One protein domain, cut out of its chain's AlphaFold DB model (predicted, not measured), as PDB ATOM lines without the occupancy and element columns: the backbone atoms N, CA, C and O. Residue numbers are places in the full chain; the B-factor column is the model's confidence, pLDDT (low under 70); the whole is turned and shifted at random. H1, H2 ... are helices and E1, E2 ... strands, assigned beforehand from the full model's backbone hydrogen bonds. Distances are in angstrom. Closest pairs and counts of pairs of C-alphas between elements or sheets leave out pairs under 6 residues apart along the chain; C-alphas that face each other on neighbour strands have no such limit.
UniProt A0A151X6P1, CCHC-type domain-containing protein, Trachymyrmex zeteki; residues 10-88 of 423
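AT A GLANCE: This is residues 10 to 88 of the 423 residues of the protein "CCHC-type domain-containing protein" of Trachymyrmex zeteki (UniProt A0A151X6P1). Two small lobes sit at opposite ends of an extended rod: the hairpin E1-E2 with H1 and H2 makes one, H4 with loops the other, and a thin stretch with H3 joins them. The 79 printed residues, under half in named elements, run E1 E2 H1 H2 H3 H4, mixed in class, with an antiparallel sheet E1 - E2. The radius of gyration of the C-alphas is 18.1 A; the spans are 51 by 25 by 23 A.

IN THESE COORDINATES: E1, residues 10 to 16, begins at C-alpha 10 (271.493, 332.324, 404.296) and measures 18.9 A; E2, 19 to 24, measures 16.2 A. H1 is residues 27 to 34, 11.0 A; H2 37 to 41; H3 50 to 53. H4, 68 to 74, 10.2 A, ends at C-alpha 74 (258.144, 357.995, 378.274).

HOW THE PARTS SIT: E1 and E2 are antiparallel at 162 degrees; N 13 and O 21 are 2.9 A apart, within hydrogen-bond range. The closest C-alphas of E2 and H1, Phe 24 and Ala 30, are 6.0 A apart. H1 and H2 meet only through their link. H3 and H4 are apart. Every O i to N i+4 pair is within range in H2 and H4, 3 of 4 in H1; H3 is too short for one.

THE WHOLE: The C-alphas of Ser 42 and Asp 65, the farthest apart, are 50.9 A apart. The printed part has no cut; the H3 to H4 link is long. No printed residue is under 70 in pLDDT.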
ATOM      1  N   THR A  10     272.066 333.658 404.473       86.12
ATOM      2  CA  THR A  10     271.493 332.324 404.296       86.12
ATOM      3  C   THR A  10     272.551 331.306 403.913       86.12
ATOM      4  O   THR A  10     272.522 330.182 404.395       86.12
ATOM      5  N   GLU A  11     273.490 331.683 403.046       88.06
ATOM      6  CA  GLU A  11     274.462 330.738 402.508       88.06
ATOM      7  C   GLU A  11     275.744 331.440 402.052       88.06
ATOM      8  O   GLU A  11     275.710 332.558 401.536       88.06
ATOM      9  N   ILE A  12     276.884 330.765 402.217       90.12
ATOM     10  CA  ILE A  12     278.176 331.185 401.670       90.12
ATOM     11  C   ILE A  12     278.740 330.016 400.865       90.12
ATOM     12  O   ILE A  12     278.966 328.937 401.404       90.12
ATOM     13  N   LYS A  13     278.969 330.235 399.570       92.19
ATOM     14  CA  LYS A  13     279.488 329.233 398.630       92.19
ATOM     15  C   LYS A  13     280.730 329.755 397.922       92.19
ATOM     16  O   LYS A  13     280.804 330.935 397.576       92.19
ATOM     17  N   SER A  14     281.686 328.876 397.631       89.19
ATOM     18  CA  SER A  14     282.743 329.203 396.675       89.19
ATOM     19  C   SER A  14     282.127 329.306 395.272       89.19
ATOM     20  O   SER A  14     281.392 328.432 394.824       89.19
ATOM     21  N   SER A  15     282.374 330.421 394.585       85.62
ATOM     22  CA  SER A  15     281.891 330.684 393.221       85.62
ATOM     23  C   SER A  15     283.015 330.593 392.179       85.62
ATOM     24  O   SER A  15     282.769 330.793 390.990       85.62
ATOM     25  N   GLY A  16     284.252 330.335 392.613       88.44
ATOM     26  CA  GLY A  16     285.448 330.182 391.783       88.44
ATOM     27  C   GLY A  16     286.729 330.335 392.610       88.44
ATOM     28  O   GLY A  16     286.657 330.617 393.803       88.44
ATOM     29  N   ARG A  17     287.900 330.197 391.970       83.19
ATOM     30  CA  ARG A  17     289.218 330.210 392.648       83.19
ATOM     31  C   ARG A  17     289.448 331.441 393.540       83.19
ATOM     32  O   ARG A  17     290.006 331.289 394.611       83.19
ATOM     33  N   ASN A  18     288.929 332.609 393.142       88.81
ATOM     34  CA  ASN A  18     289.028 333.873 393.889       88.81
ATOM     35  C   ASN A  18     287.660 334.566 394.042       88.81
ATOM     36  O   ASN A  18     287.564 335.791 393.995       88.81
ATOM     37  N   LYS A  19     286.565 333.797 394.104       91.19
ATOM     38  CA  LYS A  19     285.207 334.354 394.182       91.19
ATOM     39  C   LYS A  19     284.385 333.598 395.207       91.19
ATOM     40  O   LYS A  19     284.308 332.373 395.164       91.19
ATOM     41  N   VAL A  20     283.707 334.341 396.070       90.75
ATOM     42  CA  VAL A  20     282.778 333.800 397.061       90.75
ATOM     43  C   VAL A  20     281.406 334.403 396.799       90.75
ATOM     44  O   VAL A  20     281.270 335.618 396.672       90.75
ATOM     45  N   ALA A  21     280.396 333.550 396.683       91.50
ATOM     46  CA  ALA A  21     279.005 333.958 396.605       91.50
ATOM     47  C   ALA A  21     278.409 333.946 398.013       91.50
ATOM     48  O   ALA A  21     278.397 332.914 398.683       91.50
ATOM     49  N   VAL A  22     277.901 335.099 398.443       90.56
ATOM     50  CA  VAL A  22     277.173 335.249 399.704       90.56
ATOM     51  C   VAL A  22     275.711 335.511 399.377       90.56
ATOM     52  O   VAL A  22     275.388 336.400 398.587       90.56
ATOM     53  N   TYR A  23     274.831 334.715 399.965       89.81
ATOM     54  CA  TYR A  23     273.391 334.808 399.803       89.81
ATOM     55  C   TYR A  23     272.797 335.443 401.054       89.81
ATOM     56  O   TYR A  23     273.146 335.086 402.180       89.81
ATOM     57  N   PHE A  24     271.894 336.390 400.838       89.62
ATOM     58  CA  PHE A  24     271.173 337.093 401.888       89.62
ATOM     59  C   PHE A  24     269.683 336.823 401.717       89.62
ATOM     60  O   PHE A  24     269.204 336.715 400.588       89.62
ATOM     61  N   ASN A  25     268.951 336.759 402.825       89.00
ATOM     62  CA  ASN A  25     267.488 336.695 402.790       89.00
ATOM     63  C   ASN A  25     266.845 338.069 402.507       89.00
ATOM     64  O   ASN A  25     265.688 338.161 402.120       89.00
ATOM     65  N   ASP A  26     267.594 339.154 402.710       89.31
ATOM     66  CA  ASP A  26     267.093 340.524 402.626       89.31
ATOM     67  C   ASP A  26     267.950 341.357 401.668       89.31
ATOM     68  O   ASP A  26     269.171 341.468 401.837       89.31
ATOM     69  N   PHE A  27     267.306 341.953 400.663       86.44
ATOM     70  CA  PHE A  27     267.978 342.765 399.651       86.44
ATOM     71  C   PHE A  27     268.513 344.085 400.224       86.44
ATOM     72  O   PHE A  27     269.523 344.591 399.734       86.44
ATOM     73  N   VAL A  28     267.892 344.629 401.279       88.31
ATOM     74  CA  VAL A  28     268.345 345.871 401.924       88.31
ATOM     75  C   VAL A  28     269.717 345.651 402.554       88.31
ATOM     76  O   VAL A  28     270.646 346.423 402.314       88.31
ATOM     77  N   ILE A  29     269.874 344.548 403.289       87.56
ATOM     78  CA  ILE A  29     271.155 344.166 403.893       87.56
ATOM     79  C   ILE A  29     272.183 343.820 402.816       87.56
ATOM     80  O   ILE A  29     273.326 344.259 402.913       87.56
ATOM     81  N   ALA A  30     271.787 343.095 401.763       86.81
ATOM     82  CA  ALA A  30     272.688 342.776 400.656       86.81
ATOM     83  C   ALA A  30     273.303 344.042 400.032       86.81
ATOM     84  O   ALA A  30     274.511 344.081 399.803       86.81
ATOM     85  N   ASN A  31     272.501 345.093 399.828       89.25
ATOM     86  CA  ASN A  31     272.970 346.379 399.304       89.25
ATOM     87  C   ASN A  31     273.874 347.132 400.293       89.25
ATOM     88  O   ASN A  31     274.881 347.700 399.877       89.25
ATOM     89  N   GLN A  32     273.560 347.113 401.593       87.62
ATOM     90  CA  GLN A  32     274.398 347.736 402.629       87.62
ATOM     91  C   GLN A  32     275.774 347.073 402.748       87.62
ATOM     92  O   GLN A  32     276.774 347.744 402.992       87.62
ATOM     93  N   VAL A  33     275.846 345.753 402.559       87.31
ATOM     94  CA  VAL A  33     277.114 345.017 402.634       87.31
ATOM     95  C   VAL A  33     278.067 345.431 401.511       87.31
ATOM     96  O   VAL A  33     279.270 345.471 401.752       87.31
ATOM     97  N   LEU A  34     277.570 345.808 400.325       87.19
ATOM     98  CA  LEU A  34     278.418 346.228 399.197       87.19
ATOM     99  C   LEU A  34     279.325 347.421 399.528       87.19
ATOM    100  O   LEU A  34     280.441 347.497 399.020       87.19
ATOM    101  N   SER A  35     278.860 348.351 400.364       85.00
ATOM    102  CA  SER A  35     279.590 349.570 400.728       85.00
ATOM    103  C   SER A  35     280.369 349.455 402.042       85.00
ATOM    104  O   SER A  35     280.972 350.438 402.477       85.00
ATOM    105  N   HIS A  36     280.389 348.280 402.677       86.50
ATOM    106  CA  HIS A  36     280.935 348.123 404.021       86.50
ATOM    107  C   HIS A  36     282.476 348.284 404.063       86.50
ATOM    108  O   HIS A  36     283.174 347.642 403.269       86.50
ATOM    109  N   PRO A  37     283.040 349.054 405.019       83.94
ATOM    110  CA  PRO A  37     284.478 349.366 405.091       83.94
ATOM    111  C   PRO A  37     285.376 348.127 405.166       83.94
ATOM    112  O   PRO A  37     286.346 348.035 404.424       83.94
ATOM    113  N   LEU A  38     284.977 347.109 405.936       83.56
ATOM    114  CA  LEU A  38     285.716 345.840 406.047       83.56
ATOM    115  C   LEU A  38     285.969 345.123 404.705       83.56
ATOM    116  O   LEU A  38     286.943 344.383 404.588       83.56
ATOM    117  N   ILE A  39     285.112 345.307 403.690       85.12
ATOM    118  CA  ILE A  39     285.328 344.713 402.358       85.12
ATOM    119  C   ILE A  39     286.430 345.474 401.614       85.12
ATOM    120  O   ILE A  39     287.295 344.857 401.000       85.12
ATOM    121  N   LYS A  40     286.448 346.807 401.735       82.38
ATOM    122  CA  LYS A  40     287.483 347.654 401.133       82.38
ATOM    123  C   LYS A  40     288.837 347.489 401.823       82.38
ATOM    124  O   LYS A  40     289.842 347.350 401.139       82.38
ATOM    125  N   GLU A  41     288.858 347.454 403.154       86.94
ATOM    126  CA  GLU A  41     290.076 347.279 403.964       86.94
ATOM    127  C   GLU A  41     290.757 345.927 403.716       86.94
ATOM    128  O   GLU A  41     291.977 345.826 403.770       86.94
ATOM    129  N   SER A  42     289.977 344.892 403.387       83.62
ATOM    130  CA  SER A  42     290.497 343.567 403.027       83.62
ATOM    131  C   SER A  42     290.902 343.436 401.552       83.62
ATOM    132  O   SER A  42     291.261 342.345 401.114       83.62
ATOM    133  N   GLY A  43     290.843 344.521 400.770       86.44
ATOM    134  CA  GLY A  43     291.178 344.514 399.343       86.44
ATOM    135  C   GLY A  43     290.200 343.711 398.478       86.44
ATOM    136  O   GLY A  43     290.530 343.335 397.353       86.44
ATOM    137  N   LEU A  44     289.002 343.418 398.989       87.44
ATOM    138  CA  LEU A  44     287.971 342.660 398.288       87.44
ATOM    139  C   LEU A  44     286.991 343.610 397.583       87.44
ATOM    140  O   LEU A  44     286.757 344.739 398.008       87.44
ATOM    141  N   SER A  45     286.375 343.139 396.497       88.00
ATOM    142  CA  SER A  45     285.330 343.869 395.770       88.00
ATOM    143  C   SER A  45     284.035 343.068 395.782       88.00
ATOM    144  O   SER A  45     284.004 341.924 395.326       88.00
ATOM    145  N   ALA A  46     282.957 343.676 396.278       89.50
ATOM    146  CA  ALA A  46     281.627 343.079 396.291       89.50
ATOM    147  C   ALA A  46     280.738 343.722 395.219       89.50
ATOM    148  O   ALA A  46     280.681 344.940 395.086       89.50
ATOM    149  N   SER A  47     280.018 342.897 394.460       90.56
ATOM    150  CA  SER A  47     279.055 343.352 393.452       90.56
ATOM    151  C   SER A  47     277.899 342.369 393.348       90.56
ATOM    152  O   SER A  47     278.127 341.156 393.379       90.56
ATOM    153  N   ILE A  48     276.678 342.863 393.145       90.69
ATOM    154  CA  ILE A  48     275.538 341.998 392.828       90.69
ATOM    155  C   ILE A  48     275.604 341.640 391.337       90.69
ATOM    156  O   ILE A  48     275.678 342.543 390.502       90.69
ATOM    157  N   PRO A  49     275.575 340.347 390.967       88.19
ATOM    158  CA  PRO A  49     275.627 339.956 389.566       88.19
ATOM    159  C   PRO A  49     274.466 340.558 388.750       88.19
ATOM    160  O   PRO A  49     273.315 340.450 389.184       88.19
ATOM    161  N   PRO A  50     274.718 341.113 387.547       85.94
ATOM    162  CA  PRO A  50     273.703 341.815 386.753       85.94
ATOM    163  C   PRO A  50     272.439 340.994 386.478       85.94
ATOM    164  O   PRO A  50     271.332 341.513 386.549       85.94
ATOM    165  N   PHE A  51     272.579 339.688 386.242       85.31
ATOM    166  CA  PHE A  51     271.452 338.789 385.962       85.31
ATOM    167  C   PHE A  51     270.487 338.595 387.147       85.31
ATOM    168  O   PHE A  51     269.402 338.046 386.960       85.31
ATOM    169  N   ARG A  52     270.869 339.002 388.368       86.31
ATOM    170  CA  ARG A  52     269.979 338.998 389.542       86.31
ATOM    171  C   ARG A  52     269.193 340.293 389.711       86.31
ATOM    172  O   ARG A  52     268.197 340.284 390.424       86.31
ATOM    173  N   VAL A  53     269.638 341.378 389.081       87.75
ATOM    174  CA  VAL A  53     269.046 342.718 389.223       87.75
ATOM    175  C   VAL A  53     268.376 343.214 387.946       87.75
ATOM    176  O   VAL A  53     267.515 344.083 388.016       87.75
ATOM    177  N   ILE A  54     268.730 342.660 386.783       90.00
ATOM    178  CA  ILE A  54     268.229 343.090 385.475       90.00
ATOM    179  C   ILE A  54     267.619 341.899 384.730       90.00
ATOM    180  O   ILE A  54     268.132 340.778 384.763       90.00
ATOM    181  N   ARG A  55     266.526 342.166 384.012       88.75
ATOM    182  CA  ARG A  55     265.936 341.275 383.009       88.75
ATOM    183  C   ARG A  55     265.949 341.979 381.657       88.75
ATOM    184  O   ARG A  55     265.648 343.165 381.585       88.75
ATOM    185  N   THR A  56     266.264 341.234 380.603       90.06
ATOM    186  CA  THR A  56     266.249 341.737 379.224       90.06
ATOM    187  C   THR A  56     265.061 341.134 378.487       90.06
ATOM    188  O   THR A  56     264.852 339.924 378.548       90.06
ATOM    189  N   GLY A  57     264.292 341.971 377.793       89.12
ATOM    190  CA  GLY A  57     263.182 341.561 376.933       89.12
ATOM    191  C   GLY A  57     263.337 342.120 375.519       89.12
ATOM    192  O   GLY A  57     264.107 343.052 375.299       89.12
ATOM    193  N   VAL A  58     262.603 341.549 374.561       90.06
ATOM    194  CA  VAL A  58     262.542 342.045 373.178       90.06
ATOM    195  C   VAL A  58     261.122 342.512 372.892       90.06
ATOM    196  O   VAL A  58     260.194 341.707 372.883       90.06
ATOM    197  N   ILE A  59     260.968 343.807 372.628       87.94
ATOM    198  CA  ILE A  59     259.716 344.394 372.150       87.94
ATOM    199  C   ILE A  59     259.736 344.459 370.622       87.94
ATOM    200  O   ILE A  59     260.746 344.813 370.011       87.94
ATOM    201  N   LYS A  60     258.627 344.069 369.992       85.00
ATOM    202  CA  LYS A  60     258.453 344.095 368.533       85.00
ATOM    203  C   LYS A  60     257.479 345.207 368.159       85.00
ATOM    204  O   LYS A  60     256.692 345.640 368.991       85.00
ATOM    205  N   ASN A  61     257.517 345.625 366.895       81.44
ATOM    206  CA  ASN A  61     256.614 346.634 366.328       81.44
ATOM    207  C   ASN A  61     256.749 348.034 366.953       81.44
ATOM    208  O   ASN A  61     255.767 348.764 367.031       81.44
ATOM    209  N   VAL A  62     257.959 348.421 367.366       84.75
ATOM    210  CA  VAL A  62     258.239 349.793 367.811       84.75
ATOM    211  C   VAL A  62     258.469 350.687 366.582       84.75
ATOM    212  O   VAL A  62     259.424 350.424 365.838       84.75
ATOM    213  N   PRO A  63     257.637 351.724 366.359       84.62
ATOM    214  CA  PRO A  63     257.805 352.677 365.258       84.62
ATOM    215  C   PRO A  63     259.213 353.295 365.226       84.62
ATOM    216  O   PRO A  63     259.835 353.443 366.274       84.62
ATOM    217  N   LEU A  64     259.760 353.585 364.040       79.75
ATOM    218  CA  LEU A  64     261.148 354.066 363.867       79.75
ATOM    219  C   LEU A  64     261.342 355.539 364.253       79.75
ATOM    220  O   LEU A  64     262.463 355.953 364.520       79.75
ATOM    221  N   ASP A  65     260.257 356.299 364.273       84.88
ATOM    222  CA  ASP A  65     260.167 357.703 364.671       84.88
ATOM    223  C   ASP A  65     260.383 357.921 366.173       84.88
ATOM    224  O   ASP A  65     260.725 359.025 366.580       84.88
ATOM    225  N   ILE A  66     260.250 356.870 366.985       87.88
ATOM    226  CA  ILE A  66     260.499 356.927 368.430       87.88
ATOM    227  C   ILE A  66     261.996 356.714 368.695       87.88
ATOM    228  O   ILE A  66     262.551 355.670 368.327       87.88
ATOM    229  N   SER A  67     262.668 357.655 369.353       89.56
ATOM    230  CA  SER A  67     264.085 357.493 369.704       89.56
ATOM    231  C   SER A  67     264.282 356.497 370.858       89.56
ATOM    232  O   SER A  67     263.339 356.132 371.557       89.56
ATOM    233  N   GLU A  68     265.507 356.002 371.059       89.81
ATOM    234  CA  GLU A  68     265.802 355.129 372.209       89.81
ATOM    235  C   GLU A  68     265.606 355.865 373.542       89.81
ATOM    236  O   GLU A  68     265.110 355.265 374.496       89.81
ATOM    237  N   ASP A  69     265.912 357.163 373.576       92.00
ATOM    238  CA  ASP A  69     265.719 358.021 374.744       92.00
ATOM    239  C   ASP A  69     264.230 358.185 375.071       92.00
ATOM    240  O   ASP A  69     263.836 358.017 376.226       92.00
ATOM    241  N   ASP A  70     263.377 358.390 374.064       92.38
ATOM    242  CA  ASP A  70     261.926 358.483 374.275       92.38
ATOM    243  C   ASP A  70     261.363 357.201 374.900       92.38
ATOM    244  O   ASP A  70     260.486 357.249 375.763       92.38
ATOM    245  N   ILE A  71     261.895 356.039 374.507       91.56
ATOM    246  CA  ILE A  71     261.493 354.757 375.095       91.56
ATOM    247  C   ILE A  71     261.921 354.693 376.565       91.56
ATOM    248  O   ILE A  71     261.167 354.196 377.394       91.56
ATOM    249  N   ILE A  72     263.105 355.198 376.916       92.62
ATOM    250  CA  ILE A  72     263.593 355.189 378.301       92.62
ATOM    251  C   ILE A  72     262.754 356.114 379.195       92.62
ATOM    252  O   ILE A  72     262.438 355.734 380.324       92.62
ATOM    253  N   TYR A  73     262.397 357.305 378.711       92.31
ATOM    254  CA  TYR A  73     261.759 358.337 379.535       92.31
ATOM    255  C   TYR A  73     260.229 358.293 379.535       92.31
ATOM    256  O   TYR A  73     259.623 358.645 380.548       92.31
ATOM    257  N   HIS A  74     259.595 357.867 378.440       91.56
ATOM    258  CA  HIS A  74     258.144 357.995 378.274       91.56
ATOM    259  C   HIS A  74     257.373 356.671 378.305       91.56
ATOM    260  O   HIS A  74     256.152 356.696 378.472       91.56
ATOM    261  N   PHE A  75     258.024 355.510 378.167       91.19
ATOM    262  CA  PHE A  75     257.288 354.242 378.206       91.19
ATOM    263  C   PHE A  75     256.890 353.878 379.637       91.19
ATOM    264  O   PHE A  75     257.719 353.789 380.540       91.19
ATOM    265  N   ALA A  76     255.601 353.594 379.825       88.94
ATOM    266  CA  ALA A  76     255.080 353.100 381.089       88.94
ATOM    267  C   ALA A  76     255.415 351.610 381.260       88.94
ATOM    268  O   ALA A  76     254.930 350.755 380.516       88.94
ATOM    269  N   SER A  77     256.216 351.287 382.272       88.00
ATOM    270  CA  SER A  77     256.484 349.912 382.692       88.00
ATOM    271  C   SER A  77     256.458 349.796 384.215       88.00
ATOM    272  O   SER A  77     256.830 350.739 384.910       88.00
ATOM    273  N   PRO A  78     256.062 348.633 384.765       90.19
ATOM    274  CA  PRO A  78     256.037 348.424 386.216       90.19
ATOM    275  C   PRO A  78     257.435 348.492 386.848       90.19
ATOM    276  O   PRO A  78     257.573 348.794 388.028       90.19
ATOM    277  N   ASN A  79     258.475 348.225 386.054       89.19
ATOM    278  CA  ASN A  79     259.873 348.268 386.469       89.19
ATOM    279  C   ASN A  79     260.606 349.381 385.719       89.19
ATOM    280  O   ASN A  79     260.301 349.632 384.554       89.19
ATOM    281  N   LYS A  80     261.621 349.988 386.343       90.69
ATOM    282  CA  LYS A  80     262.463 351.007 385.699       90.69
ATOM    283  C   LYS A  80     263.178 350.437 384.468       90.69
ATOM    284  O   LYS A  80     263.895 349.439 384.572       90.69
ATOM    285  N   ILE A  81     263.037 351.114 383.331       92.31
ATOM    286  CA  ILE A  81     263.796 350.818 382.114       92.31
ATOM    287  C   ILE A  81     265.209 351.385 382.291       92.31
ATOM    288  O   ILE A  81     265.385 352.578 382.523       92.31
ATOM    289  N   VAL A  82     266.220 350.515 382.253       90.56
ATOM    290  CA  VAL A  82     267.628 350.903 382.471       90.56
ATOM    291  C   VAL A  82     268.346 351.166 381.154       90.56
ATOM    292  O   VAL A  82     269.143 352.095 381.064       90.56
ATOM    293  N   SER A  83     268.092 350.343 380.137       89.88
ATOM    294  CA  SER A  83     268.658 350.531 378.808       89.88
ATOM    295  C   SER A  83     267.709 350.025 377.735       89.88
ATOM    296  O   SER A  83     266.969 349.056 377.928       89.88
ATOM    297  N   VAL A  84     267.759 350.694 376.591       91.94
ATOM    298  CA  VAL A  84     267.068 350.312 375.367       91.94
ATOM    299  C   VAL A  84     268.113 350.284 374.266       91.94
ATOM    300  O   VAL A  84     269.044 351.084 374.260       91.94
ATOM    301  N   ARG A  85     268.000 349.310 373.368       88.62
ATOM    302  CA  ARG A  85     268.825 349.230 372.167       88.62
ATOM    303  C   ARG A  85     267.987 348.654 371.045       88.62
ATOM    304  O   ARG A  85     267.453 347.548 371.178       88.62
ATOM    305  N   ARG A  86     267.905 349.357 369.921       86.38
ATOM    306  CA  ARG A  86     267.296 348.835 368.703       86.38
ATOM    307  C   ARG A  86     268.182 347.743 368.122       86.38
ATOM    308  O   ARG A  86     269.374 347.913 367.874       86.38
ATOM    309  N   LEU A  87     267.573 346.585 367.905       80.31
ATOM    310  CA  LEU A  87     268.251 345.433 367.335       80.31
ATOM    311  C   LEU A  87     268.249 345.551 365.807       80.31
ATOM    312  O   LEU A  87     267.216 345.359 365.171       80.31
ATOM    313  N   ASN A  88     269.408 345.826 365.206       70.50
ATOM    314  CA  ASN A  88     269.609 345.726 363.756       70.50
ATOM    315  C   ASN A  88     270.035 344.295 363.387       70.50
ATOM    316  O   ASN A  88     271.165 344.050 362.959       70.50
TER     317      ASN A  88